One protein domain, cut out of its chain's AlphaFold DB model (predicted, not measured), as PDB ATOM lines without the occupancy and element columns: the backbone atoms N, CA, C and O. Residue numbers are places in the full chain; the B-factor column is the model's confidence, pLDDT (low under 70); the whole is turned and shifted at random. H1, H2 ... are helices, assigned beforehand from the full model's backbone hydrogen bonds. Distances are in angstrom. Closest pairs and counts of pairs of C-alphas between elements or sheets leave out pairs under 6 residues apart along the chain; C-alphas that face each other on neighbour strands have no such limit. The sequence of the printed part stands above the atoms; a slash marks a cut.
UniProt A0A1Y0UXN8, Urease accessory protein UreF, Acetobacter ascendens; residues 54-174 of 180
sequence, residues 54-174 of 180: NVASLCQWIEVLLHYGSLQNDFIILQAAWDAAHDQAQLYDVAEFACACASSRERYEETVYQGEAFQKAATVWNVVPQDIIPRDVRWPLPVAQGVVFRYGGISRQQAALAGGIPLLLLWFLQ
ATOM      1  N   ASN A  54      31.898 -22.916  18.986       93.81
ATOM      2  CA  ASN A  54      33.064 -23.591  19.548       93.81
ATOM      3  C   ASN A  54      33.207 -25.001  18.944       93.81
ATOM      4  O   ASN A  54      32.382 -25.443  18.150       93.81
ATOM      5  N   VAL A  55      34.249 -25.731  19.347       94.00
ATOM      6  CA  VAL A  55      34.504 -27.096  18.855       94.00
ATOM      7  C   VAL A  55      33.345 -28.051  19.168       94.00
ATOM      8  O   VAL A  55      32.971 -28.844  18.314       94.00
ATOM      9  N   ALA A  56      32.748 -27.964  20.360       94.38
ATOM     10  CA  ALA A  56      31.671 -28.870  20.765       94.38
ATOM     11  C   ALA A  56      30.401 -28.689  19.913       94.38
ATOM     12  O   ALA A  56      29.835 -29.671  19.443       94.38
ATOM     13  N   SER A  57      29.996 -27.441  19.664       94.25
ATOM     14  CA  SER A  57      28.858 -27.114  18.790       94.25
ATOM     15  C   SER A  57      29.123 -27.481  17.327       94.25
ATOM     16  O   SER A  57      28.228 -27.992  16.661       94.25
ATOM     17  N   LEU A  58      30.362 -27.335  16.838       91.56
ATOM     18  CA  LEU A  58      30.745 -27.826  15.509       91.56
ATOM     19  C   LEU A  58      30.632 -29.355  15.405       91.56
ATOM     20  O   LEU A  58      30.095 -29.862  14.424       91.56
ATOM     21  N   CYS A  59      31.114 -30.095  16.408       90.81
ATOM     22  CA  CYS A  59      30.975 -31.552  16.447       90.81
ATOM     23  C   CYS A  59      29.501 -31.973  16.420       90.81
ATOM     24  O   CYS A  59      29.138 -32.825  15.614       90.81
ATOM     25  N   GLN A  60      28.649 -31.328  17.221       90.81
ATOM     26  CA  GLN A  60      27.204 -31.584  17.226       90.81
ATOM     27  C   GLN A  60      26.560 -31.274  15.869       90.81
ATOM     28  O   GLN A  60      25.753 -32.059  15.377       90.81
ATOM     29  N   TRP A  61      26.941 -30.166  15.229       89.25
ATOM     30  CA  TRP A  61      26.460 -29.814  13.893       89.25
ATOM     31  C   TRP A  61      26.806 -30.890  12.857       89.25
ATOM     32  O   TRP A  61      25.938 -31.353  12.115       89.25
ATOM     33  N   ILE A  62      28.063 -31.347  12.845       88.81
ATOM     34  CA  ILE A  62      28.517 -32.418  11.952       88.81
ATOM     35  C   ILE A  62      27.782 -33.729  12.265       88.81
ATOM     36  O   ILE A  62      27.336 -34.407  11.343       88.81
ATOM     37  N   GLU A  63      27.599 -34.082  13.539       89.06
ATOM     38  CA  GLU A  63      26.829 -35.267  13.940       89.06
ATOM     39  C   GLU A  63      25.387 -35.212  13.427       89.06
ATOM     40  O   GLU A  63      24.886 -36.214  12.913       89.06
ATOM     41  N   VAL A  64      24.726 -34.054  13.493       88.88
ATOM     42  CA  VAL A  64      23.380 -33.878  12.931       88.88
ATOM     43  C   VAL A  64      23.392 -34.074  11.416       88.88
ATOM     44  O   VAL A  64      22.555 -34.813  10.896       88.88
ATOM     45  N   LEU A  65      24.356 -33.480  10.703       86.00
ATOM     46  CA  LEU A  65      24.492 -33.668   9.255       86.00
ATOM     47  C   LEU A  65      24.704 -35.140   8.876       86.00
ATOM     48  O   LEU A  65      24.142 -35.600   7.879       86.00
ATOM     49  N   LEU A  66      25.479 -35.868   9.682       85.12
ATOM     50  CA  LEU A  66      25.810 -37.275   9.464       85.12
ATOM     51  C   LEU A  66      24.668 -38.236   9.757       85.12
ATOM     52  O   LEU A  66      24.593 -39.253   9.087       85.12
ATOM     53  N   HIS A  67      23.804 -37.954  10.731       85.62
ATOM     54  CA  HIS A  67      22.726 -38.879  11.101       85.62
ATOM     55  C   HIS A  67      21.384 -38.522  10.461       85.62
ATOM     56  O   HIS A  67      20.575 -39.408  10.188       85.62
ATOM     57  N   TYR A  68      21.139 -37.232  10.226       85.38
ATOM     58  CA  TYR A  68      19.821 -36.719   9.845       85.38
ATOM     59  C   TYR A  68      19.855 -35.743   8.664       85.38
ATOM     60  O   TYR A  68      18.799 -35.335   8.185       85.38
ATOM     61  N   GLY A  69      21.042 -35.338   8.211       85.62
ATOM     62  CA  GLY A  69      21.201 -34.295   7.207       85.62
ATOM     63  C   GLY A  69      21.668 -34.793   5.843       85.62
ATOM     64  O   GLY A  69      21.497 -35.947   5.451       85.62
ATOM     65  N   SER A  70      22.266 -33.863   5.097       84.44
ATOM     66  CA  SER A  70      22.692 -34.076   3.714       84.44
ATOM     67  C   SER A  70      23.758 -35.160   3.568       84.44
ATOM     68  O   SER A  70      23.729 -35.886   2.580       84.44
ATOM     69  N   LEU A  71      24.639 -35.338   4.559       85.44
ATOM     70  CA  LEU A  71      25.676 -36.373   4.511       85.44
ATOM     71  C   LEU A  71      25.085 -37.783   4.626       85.44
ATOM     72  O   LEU A  71      25.513 -38.683   3.904       85.44
ATOM     73  N   GLN A  72      24.062 -37.972   5.468       88.25
ATOM     74  CA  GLN A  72      23.342 -39.247   5.537       88.25
ATOM     75  C   GLN A  72      22.648 -39.565   4.208       88.25
ATOM     76  O   GLN A  72      22.680 -40.703   3.740       88.25
ATOM     77  N   ASN A  73      22.018 -38.559   3.594       90.31
ATOM     78  CA  ASN A  73      21.333 -38.737   2.318       90.31
ATOM     79  C   ASN A  73      22.314 -39.103   1.195       90.31
ATOM     80  O   ASN A  73      22.089 -40.074   0.475       90.31
ATOM     81  N   ASP A  74      23.435 -38.383   1.095       90.62
ATOM     82  CA  ASP A  74      24.491 -38.669   0.121       90.62
ATOM     83  C   ASP A  74      25.026 -40.099   0.287       90.62
ATOM     84  O   ASP A  74      25.213 -40.809  -0.700       90.62
ATOM     85  N   PHE A  75      25.203 -40.560   1.527       90.88
ATOM     86  CA  PHE A  75      25.635 -41.928   1.806       90.88
ATOM     87  C   PHE A  75      24.631 -42.979   1.307       90.88
ATOM     88  O   PHE A  75      25.022 -43.959   0.666       90.88
ATOM     89  N   ILE A  76      23.336 -42.779   1.570       93.00
ATOM     90  CA  ILE A  76      22.269 -43.679   1.105       93.00
ATOM     91  C   ILE A  76      22.230 -43.710  -0.426       93.00
ATOM     92  O   ILE A  76      22.192 -44.789  -1.019       93.00
ATOM     93  N   ILE A  77      22.292 -42.540  -1.064       95.50
ATOM     94  CA  ILE A  77      22.278 -42.404  -2.524       95.50
ATOM     95  C   ILE A  77      23.502 -43.080  -3.146       95.50
ATOM     96  O   ILE A  77      23.364 -43.772  -4.151       95.50
ATOM     97  N   LEU A  78      24.685 -42.936  -2.545       95.25
ATOM     98  CA  LEU A  78      25.904 -43.588  -3.021       95.25
ATOM     99  C   LEU A  78      25.754 -45.107  -3.021       95.25
ATOM    100  O   LEU A  78      26.106 -45.758  -4.005       95.25
ATOM    101  N   GLN A  79      25.214 -45.677  -1.943       95.69
ATOM    102  CA  GLN A  79      24.967 -47.116  -1.856       95.69
ATOM    103  C   GLN A  79      23.928 -47.575  -2.884       95.69
ATOM    104  O   GLN A  79      24.153 -48.570  -3.568       95.69
ATOM    105  N   ALA A  80      22.836 -46.822  -3.052       96.75
ATOM    106  CA  ALA A  80      21.821 -47.112  -4.059       96.75
ATOM    107  C   ALA A  80      22.398 -47.069  -5.485       96.75
ATOM    108  O   ALA A  80      22.158 -47.975  -6.278       96.75
ATOM    109  N   ALA A  81      23.221 -46.066  -5.799       95.94
ATOM    110  CA  ALA A  81      23.890 -45.950  -7.091       95.94
ATOM    111  C   ALA A  81      24.931 -47.058  -7.310       95.94
ATOM    112  O   ALA A  81      25.070 -47.561  -8.423       95.94
ATOM    113  N   TRP A  82      25.643 -47.472  -6.258       96.44
ATOM    114  CA  TRP A  82      26.562 -48.610  -6.313       96.44
ATOM    115  C   TRP A  82      25.821 -49.916  -6.627       96.44
ATOM    116  O   TRP A  82      26.301 -50.716  -7.435       96.44
ATOM    117  N   ASP A  83      24.652 -50.131  -6.014       96.75
ATOM    118  CA  ASP A  83      23.794 -51.296  -6.254       96.75
ATOM    119  C   ASP A  83      23.210 -51.264  -7.684       96.75
ATOM    120  O   ASP A  83      23.229 -52.286  -8.376       96.75
ATOM    121  N   ALA A  84      22.797 -50.084  -8.160       95.81
ATOM    122  CA  ALA A  84      22.182 -49.864  -9.470       95.81
ATOM    123  C   ALA A  84      23.168 -49.698 -10.644       95.81
ATOM    124  O   ALA A  84      22.729 -49.629 -11.785       95.81
ATOM    125  N   ALA A  85      24.488 -49.642 -10.426       93.94
ATOM    126  CA  ALA A  85      25.440 -49.196 -11.457       93.94
ATOM    127  C   ALA A  85      25.414 -50.000 -12.775       93.94
ATOM    128  O   ALA A  85      25.835 -49.487 -13.808       93.94
ATOM    129  N   HIS A  86      24.959 -51.257 -12.740       93.31
ATOM    130  CA  HIS A  86      24.856 -52.135 -13.914       93.31
ATOM    131  C   HIS A  86      23.443 -52.180 -14.526       93.31
ATOM    132  O   HIS A  86      23.230 -52.878 -15.515       93.31
ATOM    133  N   ASP A  87      22.483 -51.468 -13.938       93.38
ATOM    134  CA  ASP A  87      21.111 -51.333 -14.417       93.38
ATOM    135  C   ASP A  87      20.841 -49.855 -14.713       93.38
ATOM    136  O   ASP A  87      20.630 -49.036 -13.820       93.38
ATOM    137  N   GLN A  88      20.860 -49.509 -15.998       90.88
ATOM    138  CA  GLN A  88      20.746 -48.124 -16.440       90.88
ATOM    139  C   GLN A  88      19.399 -47.484 -16.077       90.88
ATOM    140  O   GLN A  88      19.357 -46.279 -15.839       90.88
ATOM    141  N   ALA A  89      18.317 -48.268 -16.016       91.88
ATOM    142  CA  ALA A  89      17.004 -47.752 -15.642       91.88
ATOM    143  C   ALA A  89      16.970 -47.419 -14.145       91.88
ATOM    144  O   ALA A  89      16.619 -46.304 -13.773       91.88
ATOM    145  N   GLN A  90      17.444 -48.333 -13.294       94.75
ATOM    146  CA  GLN A  90      17.537 -48.060 -11.855       94.75
ATOM    147  C   GLN A  90      18.508 -46.916 -11.547       94.75
ATOM    148  O   GLN A  90      18.244 -46.095 -10.673       94.75
ATOM    149  N   LEU A  91      19.630 -46.835 -12.266       94.50
ATOM    150  CA  LEU A  91      20.592 -45.754 -12.085       94.50
ATOM    151  C   LEU A  91      19.996 -44.393 -12.468       94.50
ATOM    152  O   LEU A  91      20.273 -43.402 -11.791       94.50
ATOM    153  N   TYR A  92      19.173 -44.346 -13.519       93.88
ATOM    154  CA  TYR A  92      18.427 -43.146 -13.893       93.88
ATOM    155  C   TYR A  92      17.497 -42.699 -12.760       93.88
ATOM    156  O   TYR A  92      17.577 -41.545 -12.339       93.88
ATOM    157  N   ASP A  93      16.699 -43.618 -12.212       94.94
ATOM    158  CA  ASP A  93      15.767 -43.324 -11.118       94.94
ATOM    159  C   ASP A  93      16.505 -42.817  -9.867       94.94
ATOM    160  O   ASP A  93      16.088 -41.849  -9.230       94.94
ATOM    161  N   VAL A  94      17.650 -43.425  -9.529       96.62
ATOM    162  CA  VAL A  94      18.494 -42.985  -8.406       96.62
ATOM    163  C   VAL A  94      19.057 -41.581  -8.649       96.62
ATOM    164  O   VAL A  94      19.090 -40.768  -7.722       96.62
ATOM    165  N   ALA A  95      19.491 -41.275  -9.873       95.50
ATOM    166  CA  ALA A  95      20.012 -39.957 -10.225       95.50
ATOM    167  C   ALA A  95      18.929 -38.871 -10.183       95.50
ATOM    168  O   ALA A  95      19.156 -37.801  -9.612       95.50
ATOM    169  N   GLU A  96      17.742 -39.157 -10.720       95.12
ATOM    170  CA  GLU A  96      16.590 -38.256 -10.658       95.12
ATOM    171  C   GLU A  96      16.169 -38.002  -9.203       95.12
ATOM    172  O   GLU A  96      16.018 -36.848  -8.788       95.12
ATOM    173  N   PHE A  97      16.070 -39.062  -8.398       95.50
ATOM    174  CA  PHE A  97      15.754 -38.961  -6.976       95.50
ATOM    175  C   PHE A  97      16.786 -38.117  -6.219       95.50
ATOM    176  O   PHE A  97      16.423 -37.212  -5.470       95.50
ATOM    177  N   ALA A  98      18.078 -38.354  -6.452       95.31
ATOM    178  CA  ALA A  98      19.154 -37.600  -5.818       95.31
ATOM    179  C   ALA A  98      19.099 -36.101  -6.157       95.31
ATOM    180  O   ALA A  98      19.291 -35.259  -5.276       95.31
ATOM    181  N   CYS A  99      18.778 -35.755  -7.407       94.31
ATOM    182  CA  CYS A  99      18.514 -34.377  -7.812       94.31
ATOM    183  C   CYS A  99      17.299 -33.780  -7.086       94.31
ATOM    184  O   CYS A  99      17.369 -32.641  -6.624       94.31
ATOM    185  N   ALA A 100      16.209 -34.538  -6.950       93.81
ATOM    186  CA  ALA A 100      14.999 -34.095  -6.258       93.81
ATOM    187  C   ALA A 100      15.199 -33.908  -4.741       93.81
ATOM    188  O   ALA A 100      14.531 -33.073  -4.130       93.81
ATOM    189  N   CYS A 101      16.135 -34.636  -4.123       91.94
ATOM    190  CA  CYS A 101      16.482 -34.478  -2.709       91.94
ATOM    191  C   CYS A 101      17.259 -33.193  -2.389       91.94
ATOM    192  O   CYS A 101      17.407 -32.847  -1.213       91.94
ATOM    193  N   ALA A 102      17.780 -32.485  -3.393       90.38
ATOM    194  CA  ALA A 102      18.461 -31.220  -3.172       90.38
ATOM    195  C   ALA A 102      17.441 -30.123  -2.817       90.38
ATOM    196  O   ALA A 102      16.802 -29.526  -3.679       90.38
ATOM    197  N   SER A 103      17.296 -29.853  -1.519       86.00
ATOM    198  CA  SER A 103      16.280 -28.945  -0.967       86.00
ATOM    199  C   SER A 103      16.497 -27.462  -1.290       86.00
ATOM    200  O   SER A 103      15.595 -26.651  -1.081       86.00
ATOM    201  N   SER A 104      17.672 -27.091  -1.804       88.19
ATOM    202  CA  SER A 104      17.990 -25.733  -2.238       88.19
ATOM    203  C   SER A 104      18.701 -25.738  -3.587       88.19
ATOM    204  O   SER A 104      19.338 -26.718  -3.982       88.19
ATOM    205  N   ARG A 105      18.629 -24.602  -4.288       89.38
ATOM    206  CA  ARG A 105      19.372 -24.393  -5.534       89.38
ATOM    207  C   ARG A 105      20.878 -24.553  -5.331       89.38
ATOM    208  O   ARG A 105      21.522 -25.196  -6.148       89.38
ATOM    209  N   GLU A 106      21.416 -23.989  -4.254       86.94
ATOM    210  CA  GLU A 106      22.838 -24.098  -3.924       86.94
ATOM    211  C   GLU A 106      23.243 -25.558  -3.712       86.94
ATOM    212  O   GLU A 106      24.215 -26.008  -4.306       86.94
ATOM    213  N   ARG A 107      22.439 -26.330  -2.967       87.56
ATOM    214  CA  ARG A 107      22.701 -27.754  -2.742       87.56
ATOM    215  C   ARG A 107      22.631 -28.567  -4.033       87.56
ATOM    216  O   ARG A 107      23.410 -29.499  -4.224       87.56
ATOM    217  N   TYR A 108      21.692 -28.224  -4.910       92.31
ATOM    218  CA  TYR A 108      21.561 -28.850  -6.220       92.31
ATOM    219  C   TYR A 108      22.788 -28.562  -7.092       92.31
ATOM    220  O   TYR A 108      23.374 -29.483  -7.658       92.31
ATOM    221  N   GLU A 109      23.194 -27.295  -7.186       91.00
ATOM    222  CA  GLU A 109      24.367 -26.875  -7.959       91.00
ATOM    223  C   GLU A 109      25.650 -27.505  -7.400       91.00
ATOM    224  O   GLU A 109      26.430 -28.059  -8.170       91.00
ATOM    225  N   GLU A 110      25.819 -27.516  -6.077       89.19
ATOM    226  CA  GLU A 110      26.926 -28.175  -5.383       89.19
ATOM    227  C   GLU A 110      27.054 -29.646  -5.783       89.19
ATOM    228  O   GLU A 110      28.078 -30.051  -6.339       89.19
ATOM    229  N   THR A 111      26.019 -30.453  -5.523       92.19
ATOM    230  CA  THR A 111      26.114 -31.905  -5.718       92.19
ATOM    231  C   THR A 111      26.293 -32.260  -7.192       92.19
ATOM    232  O   THR A 111      27.083 -33.143  -7.524       92.19
ATOM    233  N   VAL A 112      25.619 -31.543  -8.097       93.94
ATOM    234  CA  VAL A 112      25.698 -31.797  -9.539       93.94
ATOM    235  C   VAL A 112      27.048 -31.369 -10.108       93.94
ATOM    236  O   VAL A 112      27.663 -32.140 -10.840       93.94
ATOM    237  N   TYR A 113      27.543 -30.169  -9.791       92.62
ATOM    238  CA  TYR A 113      28.829 -29.715 -10.326       92.62
ATOM    239  C   TYR A 113      29.990 -30.544  -9.786       92.62
ATOM    240  O   TYR A 113      30.876 -30.916 -10.559       92.62
ATOM    241  N   GLN A 114      29.960 -30.898  -8.498       92.44
ATOM    242  CA  GLN A 114      30.959 -31.798  -7.930       92.44
ATOM    243  C   GLN A 114      30.903 -33.182  -8.578       92.44
ATOM    244  O   GLN A 114      31.956 -33.742  -8.880       92.44
ATOM    245  N   GLY A 115      29.713 -33.735  -8.821       93.00
ATOM    246  CA  GLY A 115      29.573 -35.056  -9.432       93.00
ATOM    247  C   GLY A 115      30.002 -35.103 -10.896       93.00
ATOM    248  O   GLY A 115      30.727 -36.019 -11.289       93.00
ATOM    249  N   GLU A 116      29.669 -34.088 -11.692       92.62
ATOM    250  CA  GLU A 116      30.143 -33.973 -13.078       92.62
ATOM    251  C   GLU A 116      31.662 -33.771 -13.154       92.62
ATOM    252  O   GLU A 116      32.341 -34.392 -13.980       92.62
ATOM    253  N   ALA A 117      32.224 -32.944 -12.266       92.50
ATOM    254  CA  ALA A 117      33.667 -32.764 -12.156       92.50
ATOM    255  C   ALA A 117      34.364 -34.063 -11.723       92.50
ATOM    256  O   ALA A 117      35.370 -34.455 -12.325       92.50
ATOM    257  N   PHE A 118      33.797 -34.769 -10.739       92.88
ATOM    258  CA  PHE A 118      34.292 -36.057 -10.267       92.88
ATOM    259  C   PHE A 118      34.309 -37.092 -11.391       92.88
ATOM    260  O   PHE A 118      35.347 -37.702 -11.647       92.88
ATOM    261  N   GLN A 119      33.195 -37.245 -12.111       91.50
ATOM    262  CA  GLN A 119      33.080 -38.169 -13.236       91.50
ATOM    263  C   GLN A 119      34.125 -37.858 -14.311       91.50
ATOM    264  O   GLN A 119      34.848 -38.754 -14.749       91.50
ATOM    265  N   LYS A 120      34.259 -36.582 -14.693       91.62
ATOM    266  CA  LYS A 120      35.250 -36.141 -15.679       91.62
ATOM    267  C   LYS A 120      36.674 -36.474 -15.240       91.62
ATOM    268  O   LYS A 120      37.445 -37.005 -16.036       91.62
ATOM    269  N   ALA A 121      37.031 -36.196 -13.989       92.62
ATOM    270  CA  ALA A 121      38.354 -36.495 -13.454       92.62
ATOM    271  C   ALA A 121      38.612 -38.005 -13.327       92.62
ATOM    272  O   ALA A 121      39.721 -38.465 -13.591       92.62
ATOM    273  N   ALA A 122      37.587 -38.794 -12.991       92.56
ATOM    274  CA  ALA A 122      37.683 -40.245 -12.861       92.56
ATOM    275  C   ALA A 122      37.910 -40.970 -14.204       92.56
ATOM    276  O   ALA A 122      38.377 -42.113 -14.213       92.56
ATOM    277  N   THR A 123      37.656 -40.316 -15.345       91.50
ATOM    278  CA  THR A 123      37.880 -40.910 -16.679       91.50
ATOM    279  C   THR A 123      39.320 -41.368 -16.918       91.50
ATOM    280  O   THR A 123      39.526 -42.303 -17.690       91.50
ATOM    281  N   VAL A 124      40.316 -40.797 -16.227       91.56
ATOM    282  CA  VAL A 124      41.735 -41.170 -16.397       91.56
ATOM    283  C   VAL A 124      42.023 -42.633 -16.041       91.56
ATOM    284  O   VAL A 124      42.999 -43.198 -16.529       91.56
ATOM    285  N   TRP A 125      41.173 -43.262 -15.222       91.06
ATOM    286  CA  TRP A 125      41.287 -44.684 -14.881       91.06
ATOM    287  C   TRP A 125      40.543 -45.609 -15.850       91.06
ATOM    288  O   TRP A 125      40.764 -46.817 -15.795       91.06
ATOM    289  N   ASN A 126      39.696 -45.061 -16.730       90.81
ATOM    290  CA  ASN A 126      38.925 -45.793 -17.739       90.81
ATOM    291  C   ASN A 126      38.155 -47.008 -17.177       90.81
ATOM    292  O   ASN A 126      38.150 -48.082 -17.776       90.81
ATOM    293  N   VAL A 127      37.552 -46.847 -15.991       90.25
ATOM    294  CA  VAL A 127      36.802 -47.919 -15.312       90.25
ATOM    295  C   VAL A 127      35.316 -47.923 -15.676       90.25
ATOM    296  O   VAL A 127      34.728 -48.993 -15.774       90.25
ATOM    297  N   VAL A 128      34.714 -46.753 -15.922       90.31
ATOM    298  CA  VAL A 128      33.287 -46.626 -16.263       90.31
ATOM    299  C   VAL A 128      33.099 -46.641 -17.789       90.31
ATOM    300  O   VAL A 128      33.712 -45.817 -18.475       90.31
ATOM    301  N   PRO A 129      32.254 -47.533 -18.337       86.75
ATOM    302  CA  PRO A 129      31.834 -47.500 -19.739       86.75
ATOM    303  C   PRO A 129      31.162 -46.177 -20.146       86.75
ATOM    304  O   PRO A 129      30.444 -45.559 -19.362       86.75
ATOM    305  N   GLN A 130      31.374 -45.732 -21.389       77.25
ATOM    306  CA  GLN A 130      30.883 -44.422 -21.854       77.25
ATOM    307  C   GLN A 130      29.374 -44.370 -22.148       77.25
ATOM    308  O   GLN A 130      28.815 -43.285 -22.285       77.25
ATOM    309  N   ASP A 131      28.719 -45.520 -22.267       80.00
ATOM    310  CA  ASP A 131      27.316 -45.688 -22.658       80.00
ATOM    311  C   ASP A 131      26.342 -45.770 -21.475       80.00
ATOM    312  O   ASP A 131      25.131 -45.651 -21.658       80.00
ATOM    313  N   ILE A 132      26.862 -45.910 -20.256       76.44
ATOM    314  CA  ILE A 132      26.041 -45.989 -19.039       76.44
ATOM    315  C   ILE A 132      25.372 -44.662 -18.730       76.44
ATOM    316  O   ILE A 132      24.300 -44.644 -18.139       76.44
ATOM    317  N   ILE A 133      25.992 -43.555 -19.132       68.00
ATOM    318  CA  ILE A 133      25.602 -42.218 -18.710       68.00
ATOM    319  C   ILE A 133      24.368 -41.770 -19.512       68.00
ATOM    320  O   ILE A 133      24.530 -41.409 -20.685       68.00
ATOM    321  N   PRO A 134      23.137 -41.753 -18.949       68.88
ATOM    322  CA  PRO A 134      21.988 -41.236 -19.678       68.88
ATOM    323  C   PRO A 134      22.185 -39.732 -19.883       68.88
ATOM    324  O   PRO A 134      22.586 -39.018 -18.964       68.88
ATOM    325  N   ARG A 135      21.924 -39.239 -21.097       70.38
ATOM    326  CA  ARG A 135      22.175 -37.827 -21.449       70.38
ATOM    327  C   ARG A 135      21.195 -36.854 -20.796       70.38
ATOM    328  O   ARG A 135      21.501 -35.669 -20.698       70.38
ATOM    329  N   ASP A 136      20.052 -37.364 -20.353       82.88
ATOM    330  CA  ASP A 136      18.914 -36.553 -19.925       82.88
ATOM    331  C   ASP A 136      18.848 -36.366 -18.401       82.88
ATOM    332  O   ASP A 136      17.950 -35.688 -17.908       82.88
ATOM    333  N   VAL A 137      19.798 -36.936 -17.648       80.62
ATOM    334  CA  VAL A 137      19.875 -36.803 -16.187       80.62
ATOM    335  C   VAL A 137      21.203 -36.183 -15.762       80.62
ATOM    336  O   VAL A 137      22.250 -36.392 -16.380       80.62
ATOM    337  N   ARG A 138      21.153 -35.366 -14.710       92.00
ATOM    338  CA  ARG A 138      22.338 -34.754 -14.098       92.00
ATOM    339  C   ARG A 138      23.016 -35.762 -13.169       92.00
ATOM    340  O   ARG A 138      22.424 -36.773 -12.805       92.00
ATOM    341  N   TRP A 139      24.257 -35.475 -12.781       92.06
ATOM    342  CA  TRP A 139      25.094 -36.402 -12.016       92.06
ATOM    343  C   TRP A 139      25.449 -35.840 -10.647       92.06
ATOM    344  O   TRP A 139      26.499 -35.216 -10.508       92.06
ATOM    345  N   PRO A 140      24.599 -36.051  -9.627       94.88
ATOM    346  CA  PRO A 140      24.964 -35.774  -8.246       94.88
ATOM    347  C   PRO A 140      26.219 -36.552  -7.841       94.88
ATOM    348  O   PRO A 140      26.396 -37.714  -8.222       94.88
ATOM    349  N   LEU A 141      27.074 -35.933  -7.029       93.94
ATOM    350  CA  LEU A 141      28.313 -36.530  -6.536       93.94
ATOM    351  C   LEU A 141      28.143 -37.946  -5.959       93.94
ATOM    352  O   LEU A 141      28.886 -38.826  -6.405       93.94
ATOM    353  N   PRO A 142      27.186 -38.227  -5.049       94.56
ATOM    354  CA  PRO A 142      27.043 -39.574  -4.495       94.56
ATOM    355  C   PRO A 142      26.716 -40.624  -5.566       94.56
ATOM    356  O   PRO A 142      27.202 -41.752  -5.492       94.56
ATOM    357  N   VAL A 143      25.974 -40.251  -6.613       95.62
ATOM    358  CA  VAL A 143      25.656 -41.147  -7.734       95.62
ATOM    359  C   VAL A 143      26.903 -41.439  -8.562       95.62
ATOM    360  O   VAL A 143      27.226 -42.599  -8.822       95.62
ATOM    361  N   ALA A 144      27.649 -40.393  -8.930       94.56
ATOM    362  CA  ALA A 144      28.895 -40.531  -9.679       94.56
ATOM    363  C   ALA A 144      29.925 -41.390  -8.919       94.56
ATOM    364  O   ALA A 144      30.566 -42.259  -9.513       94.56
ATOM    365  N   GLN A 145      30.047 -41.196  -7.603       94.44
ATOM    366  CA  GLN A 145      30.909 -42.000  -6.737       94.44
ATOM    367  C   GLN A 145      30.462 -43.461  -6.673       94.44
ATOM    368  O   GLN A 145      31.295 -44.344  -6.867       94.44
ATOM    369  N   GLY A 146      29.167 -43.730  -6.472       94.81
ATOM    370  CA  GLY A 146      28.632 -45.094  -6.432       94.81
ATOM    371  C   GLY A 146      28.967 -45.887  -7.698       94.81
ATOM    372  O   GLY A 146      29.481 -47.005  -7.616       94.81
ATOM    373  N   VAL A 147      28.782 -45.268  -8.869       94.88
ATOM    374  CA  VAL A 147      29.107 -45.872 -10.171       94.88
ATOM    375  C   VAL A 147      30.611 -46.098 -10.326       94.88
ATOM    376  O   VAL A 147      31.035 -47.214 -10.628       94.88
ATOM    377  N   VAL A 148      31.441 -45.074 -10.096       94.25
ATOM    378  CA  VAL A 148      32.905 -45.189 -10.242       94.25
ATOM    379  C   VAL A 148      33.478 -46.235  -9.290       94.25
ATOM    380  O   VAL A 148      34.331 -47.020  -9.695       94.25
ATOM    381  N   PHE A 149      32.994 -46.296  -8.049       94.38
ATOM    382  CA  PHE A 149      33.429 -47.295  -7.077       94.38
ATOM    383  C   PHE A 149      33.039 -48.702  -7.519       94.38
ATOM    384  O   PHE A 149      33.884 -49.596  -7.494       94.38
ATOM    385  N   ARG A 150      31.802 -48.902  -7.995       94.50
ATOM    386  CA  ARG A 150      31.355 -50.217  -8.465       94.50
ATOM    387  C   ARG A 150      32.195 -50.720  -9.636       94.50
ATOM    388  O   ARG A 150      32.694 -51.842  -9.594       94.50
ATOM    389  N   TYR A 151      32.390 -49.880 -10.649       93.50
ATOM    390  CA  TYR A 151      33.200 -50.218 -11.821       93.50
ATOM    391  C   TYR A 151      34.701 -50.305 -11.518       93.50
ATOM    392  O   TYR A 151      35.432 -51.036 -12.180       93.50
ATOM    393  N   GLY A 152      35.160 -49.589 -10.494       91.88
ATOM    394  CA  GLY A 152      36.531 -49.615 -10.001       91.88
ATOM    395  C   GLY A 152      36.901 -50.846  -9.174       91.88
ATOM    396  O   GLY A 152      37.997 -50.861  -8.624       91.88
ATOM    397  N   GLY A 153      36.010 -51.836  -9.049       91.50
ATOM    398  CA  GLY A 153      36.254 -53.055  -8.268       91.50
ATOM    399  C   GLY A 153      36.105 -52.873  -6.755       91.50
ATOM    400  O   GLY A 153      36.422 -53.781  -5.990       91.50
ATOM    401  N   ILE A 154      35.602 -51.723  -6.302       91.88
ATOM    402  CA  ILE A 154      35.442 -51.420  -4.881       91.88
ATOM    403  C   ILE A 154      34.201 -52.143  -4.360       91.88
ATOM    404  O   ILE A 154      33.092 -51.946  -4.870       91.88
ATOM    405  N   SER A 155      34.370 -52.969  -3.324       91.56
ATOM    406  CA  SER A 155      33.238 -53.652  -2.692       91.56
ATOM    407  C   SER A 155      32.255 -52.651  -2.082       91.56
ATOM    408  O   SER A 155      32.622 -51.542  -1.694       91.56
ATOM    409  N   ARG A 156      31.002 -53.073  -1.910       90.00
ATOM    410  CA  ARG A 156      29.954 -52.268  -1.269       90.00
ATOM    411  C   ARG A 156      30.367 -51.757   0.114       90.00
ATOM    412  O   ARG A 156      30.132 -50.599   0.450       90.00
ATOM    413  N   GLN A 157      31.025 -52.614   0.898       87.88
ATOM    414  CA  GLN A 157      31.523 -52.265   2.227       87.88
ATOM    415  C   GLN A 157      32.644 -51.226   2.148       87.88
ATOM    416  O   GLN A 157      32.620 -50.250   2.887       87.88
ATOM    417  N   GLN A 158      33.604 -51.383   1.237       88.25
ATOM    418  CA  GLN A 158      34.669 -50.394   1.059       88.25
ATOM    419  C   GLN A 158      34.122 -49.065   0.534       88.25
ATOM    420  O   GLN A 158      34.544 -48.020   1.011       88.25
ATOM    421  N   ALA A 159      33.143 -49.092  -0.374       88.19
ATOM    422  CA  ALA A 159      32.434 -47.907  -0.848       88.19
ATOM    423  C   ALA A 159      31.698 -47.193   0.299       88.19
ATOM    424  O   ALA A 159      31.730 -45.967   0.381       88.19
ATOM    425  N   ALA A 160      31.102 -47.952   1.227       85.31
ATOM    426  CA  ALA A 160      30.497 -47.404   2.439       85.31
ATOM    427  C   ALA A 160      31.550 -46.738   3.338       85.31
ATOM    428  O   ALA A 160      31.397 -45.590   3.740       85.31
ATOM    429  N   LEU A 161      32.655 -47.423   3.625       82.12
ATOM    430  CA  LEU A 161      33.703 -46.874   4.490       82.12
ATOM    431  C   LEU A 161      34.388 -45.653   3.856       82.12
ATOM    432  O   LEU A 161      34.725 -44.715   4.567       82.12
ATOM    433  N   ALA A 162      34.540 -45.644   2.530       76.75
ATOM    434  CA  ALA A 162      35.103 -44.553   1.740       76.75
ATOM    435  C   ALA A 162      34.199 -43.313   1.697       76.75
ATOM    436  O   ALA A 162      34.665 -42.208   1.969       76.75
ATOM    437  N   GLY A 163      32.905 -43.494   1.410       64.00
ATOM    438  CA  GLY A 163      31.910 -42.419   1.510       64.00
ATOM    439  C   GLY A 163      31.704 -41.945   2.954       64.00
ATOM    440  O   GLY A 163      31.321 -40.806   3.193       64.00
ATOM    441  N   GLY A 164      32.018 -42.812   3.920       58.00
ATOM    442  CA  GLY A 164      31.943 -42.583   5.356       58.00
ATOM    443  C   GLY A 164      33.264 -42.212   6.032       58.00
ATOM    444  O   GLY A 164      33.340 -42.311   7.252       58.00
ATOM    445  N   ILE A 165      34.312 -41.779   5.324       52.25
ATOM    446  CA  ILE A 165      35.546 -41.309   5.990       52.25
ATOM    447  C   ILE A 165      35.276 -40.185   7.024       52.25
ATOM    448  O   ILE A 165      35.942 -40.183   8.064       52.25
ATOM    449  N   PRO A 166      34.248 -39.318   6.875       47.56
ATOM    450  CA  PRO A 166      33.786 -38.465   7.975       47.56
ATOM    451  C   PRO A 166      33.219 -39.238   9.190       47.56
ATOM    452  O   PRO A 166      33.472 -38.855  10.330       47.56
ATOM    453  N   LEU A 167      32.498 -40.348   8.971       41.47
ATOM    454  CA  LEU A 167      31.897 -41.200  10.015       41.47
ATOM    455  C   LEU A 167      32.955 -41.954  10.840       41.47
ATOM    456  O   LEU A 167      32.840 -42.057  12.059       41.47
ATOM    457  N   LEU A 168      34.004 -42.469  10.191       39.09
ATOM    458  CA  LEU A 168      35.055 -43.254  10.851       39.09
ATOM    459  C   LEU A 168      36.005 -42.400  11.695       39.09
ATOM    460  O   LEU A 168      36.414 -42.832  12.775       39.09
ATOM    461  N   LEU A 169      36.346 -41.193  11.235       38.41
ATOM    462  CA  LEU A 169      37.220 -40.293  11.992       38.41
ATOM    463  C   LEU A 169      36.557 -39.812  13.287       38.41
ATOM    464  O   LEU A 169      37.232 -39.720  14.309       38.41
ATOM    465  N   LEU A 170      35.240 -39.590  13.283       38.00
ATOM    466  CA  LEU A 170      34.509 -39.247  14.505       38.00
ATOM    467  C   LEU A 170      34.411 -40.436  15.466       38.00
ATOM    468  O   LEU A 170      34.631 -40.253  16.658       38.00
ATOM    469  N   TRP A 171      34.184 -41.659  14.978       32.56
ATOM    470  CA  TRP A 171      34.121 -42.845  15.846       32.56
ATOM    471  C   TRP A 171      35.469 -43.193  16.503       32.56
ATOM    472  O   TRP A 171      35.501 -43.579  17.670       32.56
ATOM    473  N   PHE A 172      36.597 -43.006  15.804       32.34
ATOM    474  CA  PHE A 172      37.937 -43.237  16.369       32.34
ATOM    475  C   PHE A 172      38.427 -42.119  17.312       32.34
ATOM    476  O   PHE A 172      39.327 -42.360  18.116       32.34
ATOM    477  N   LEU A 173      37.835 -40.918  17.264       34.22
ATOM    478  CA  LEU A 173      38.182 -39.786  18.140       34.22
ATOM    479  C   LEU A 173      37.295 -39.671  19.400       34.22
ATOM    480  O   LEU A 173      37.486 -38.755  20.198       34.22
ATOM    481  N   GLN A 174      36.375 -40.617  19.630       42.69
ATOM    482  CA  GLN A 174      35.418 -40.619  20.748       42.69
ATOM    483  C   GLN A 174      35.796 -41.481  21.990       42.69
ATOM    484  O   GLN A 174      34.916 -42.129  22.557       42.69
TER     485      GLN A 174
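AT A GLANCE: This is residues 54 to 174 of the 180 residues of the protein "Urease accessory protein UreF" of Acetobacter ascendens (UniProt A0A1Y0UXN8). Four helices, H2, H3, H4 and H5, form a bundle, with H5 in the middle between the hairpin H2-H3 and H4. H1 runs on beyond one end of the bundle from a corner with H2, while H6 folds back over H2 and H5, and H7 follows it towards H1. The printed part has 121 residues with seven named helices, H1 to H7 in chain order, and no named strand; the class is all helix. It is compact, with a radius of gyration of the C-alphas of 14.8 A, and only just elongated, spanning 47 by 32 by 23 A.

HOW THE PARTS SIT: H1, residues 55 to 68, and H2, residues 70 to 84, only just touch, and only at the corner by their tight link, with 3 pairs of C-alphas within 8 A; the closest are those of Leu 66 and Gln 72, 5.0 A. H2 and H3, residues 88 to 100, form a helical hairpin at a shallow tilt of 11 degrees, opposite ways; their closest C-alphas are those of Ala 84 and Leu 91, 5.1 A. H4, residues 105 to 125, is close to H3 but not clearly touching, the closest C-alphas being those of Cys 99 and Tyr 108, 6.5 A. H5, residues 141 to 151, touches H4 at a shallow tilt of 24 degrees, the same way, the closest C-alphas being those of Gly 115 and Leu 141, 3.5 A. H5 also touches H2, with the C-alphas of Trp 82 and Gly 146 closest at 4.1 A. H6, residues 156 to 163, forms a helical hairpin with H5, and the two only just touch, with 3 pairs of C-alphas within 8 A; the closest are those of Phe 149 and Ala 159, 6.3 A. H6 touches H2, with the C-alphas of Phe 75 and Gly 163 closest at 6.3 A. H7, residues 165 to 172, is close to H1 but not clearly touching, the C-alphas of Leu 66 and Leu 167 being closest at 7.3 A. Every O i to N i+4 pair is within hydrogen-bond range in H1, H2, H3, H5 and H6, against 15 of 17 in H4 and 3 of 4 in H7.

IN THESE COORDINATES: H1 begins at C-alpha 55 (34.504, -27.096, 18.855) and is 19.7 A long; H2 is 20.6 A and H3 18.3 A. H4 is the longest, 31.3 A, ending at C-alpha 125 (41.287, -44.684, -14.881). H5 is 15.5 A, H6 10.4 A and H7 10.8 A, ending at C-alpha 172 (37.937, -43.237, 16.369).

THE WHOLE: The C-alphas farthest apart, those of Asn 54 and Asp 131, are 48.0 A apart. The printed part has no cut, and its one long link, residues 126 to 140, joins H4 to H5. The mean pLDDT of the printed part is 85.8, with residues 133 to 134 and 163 to 174 under 70.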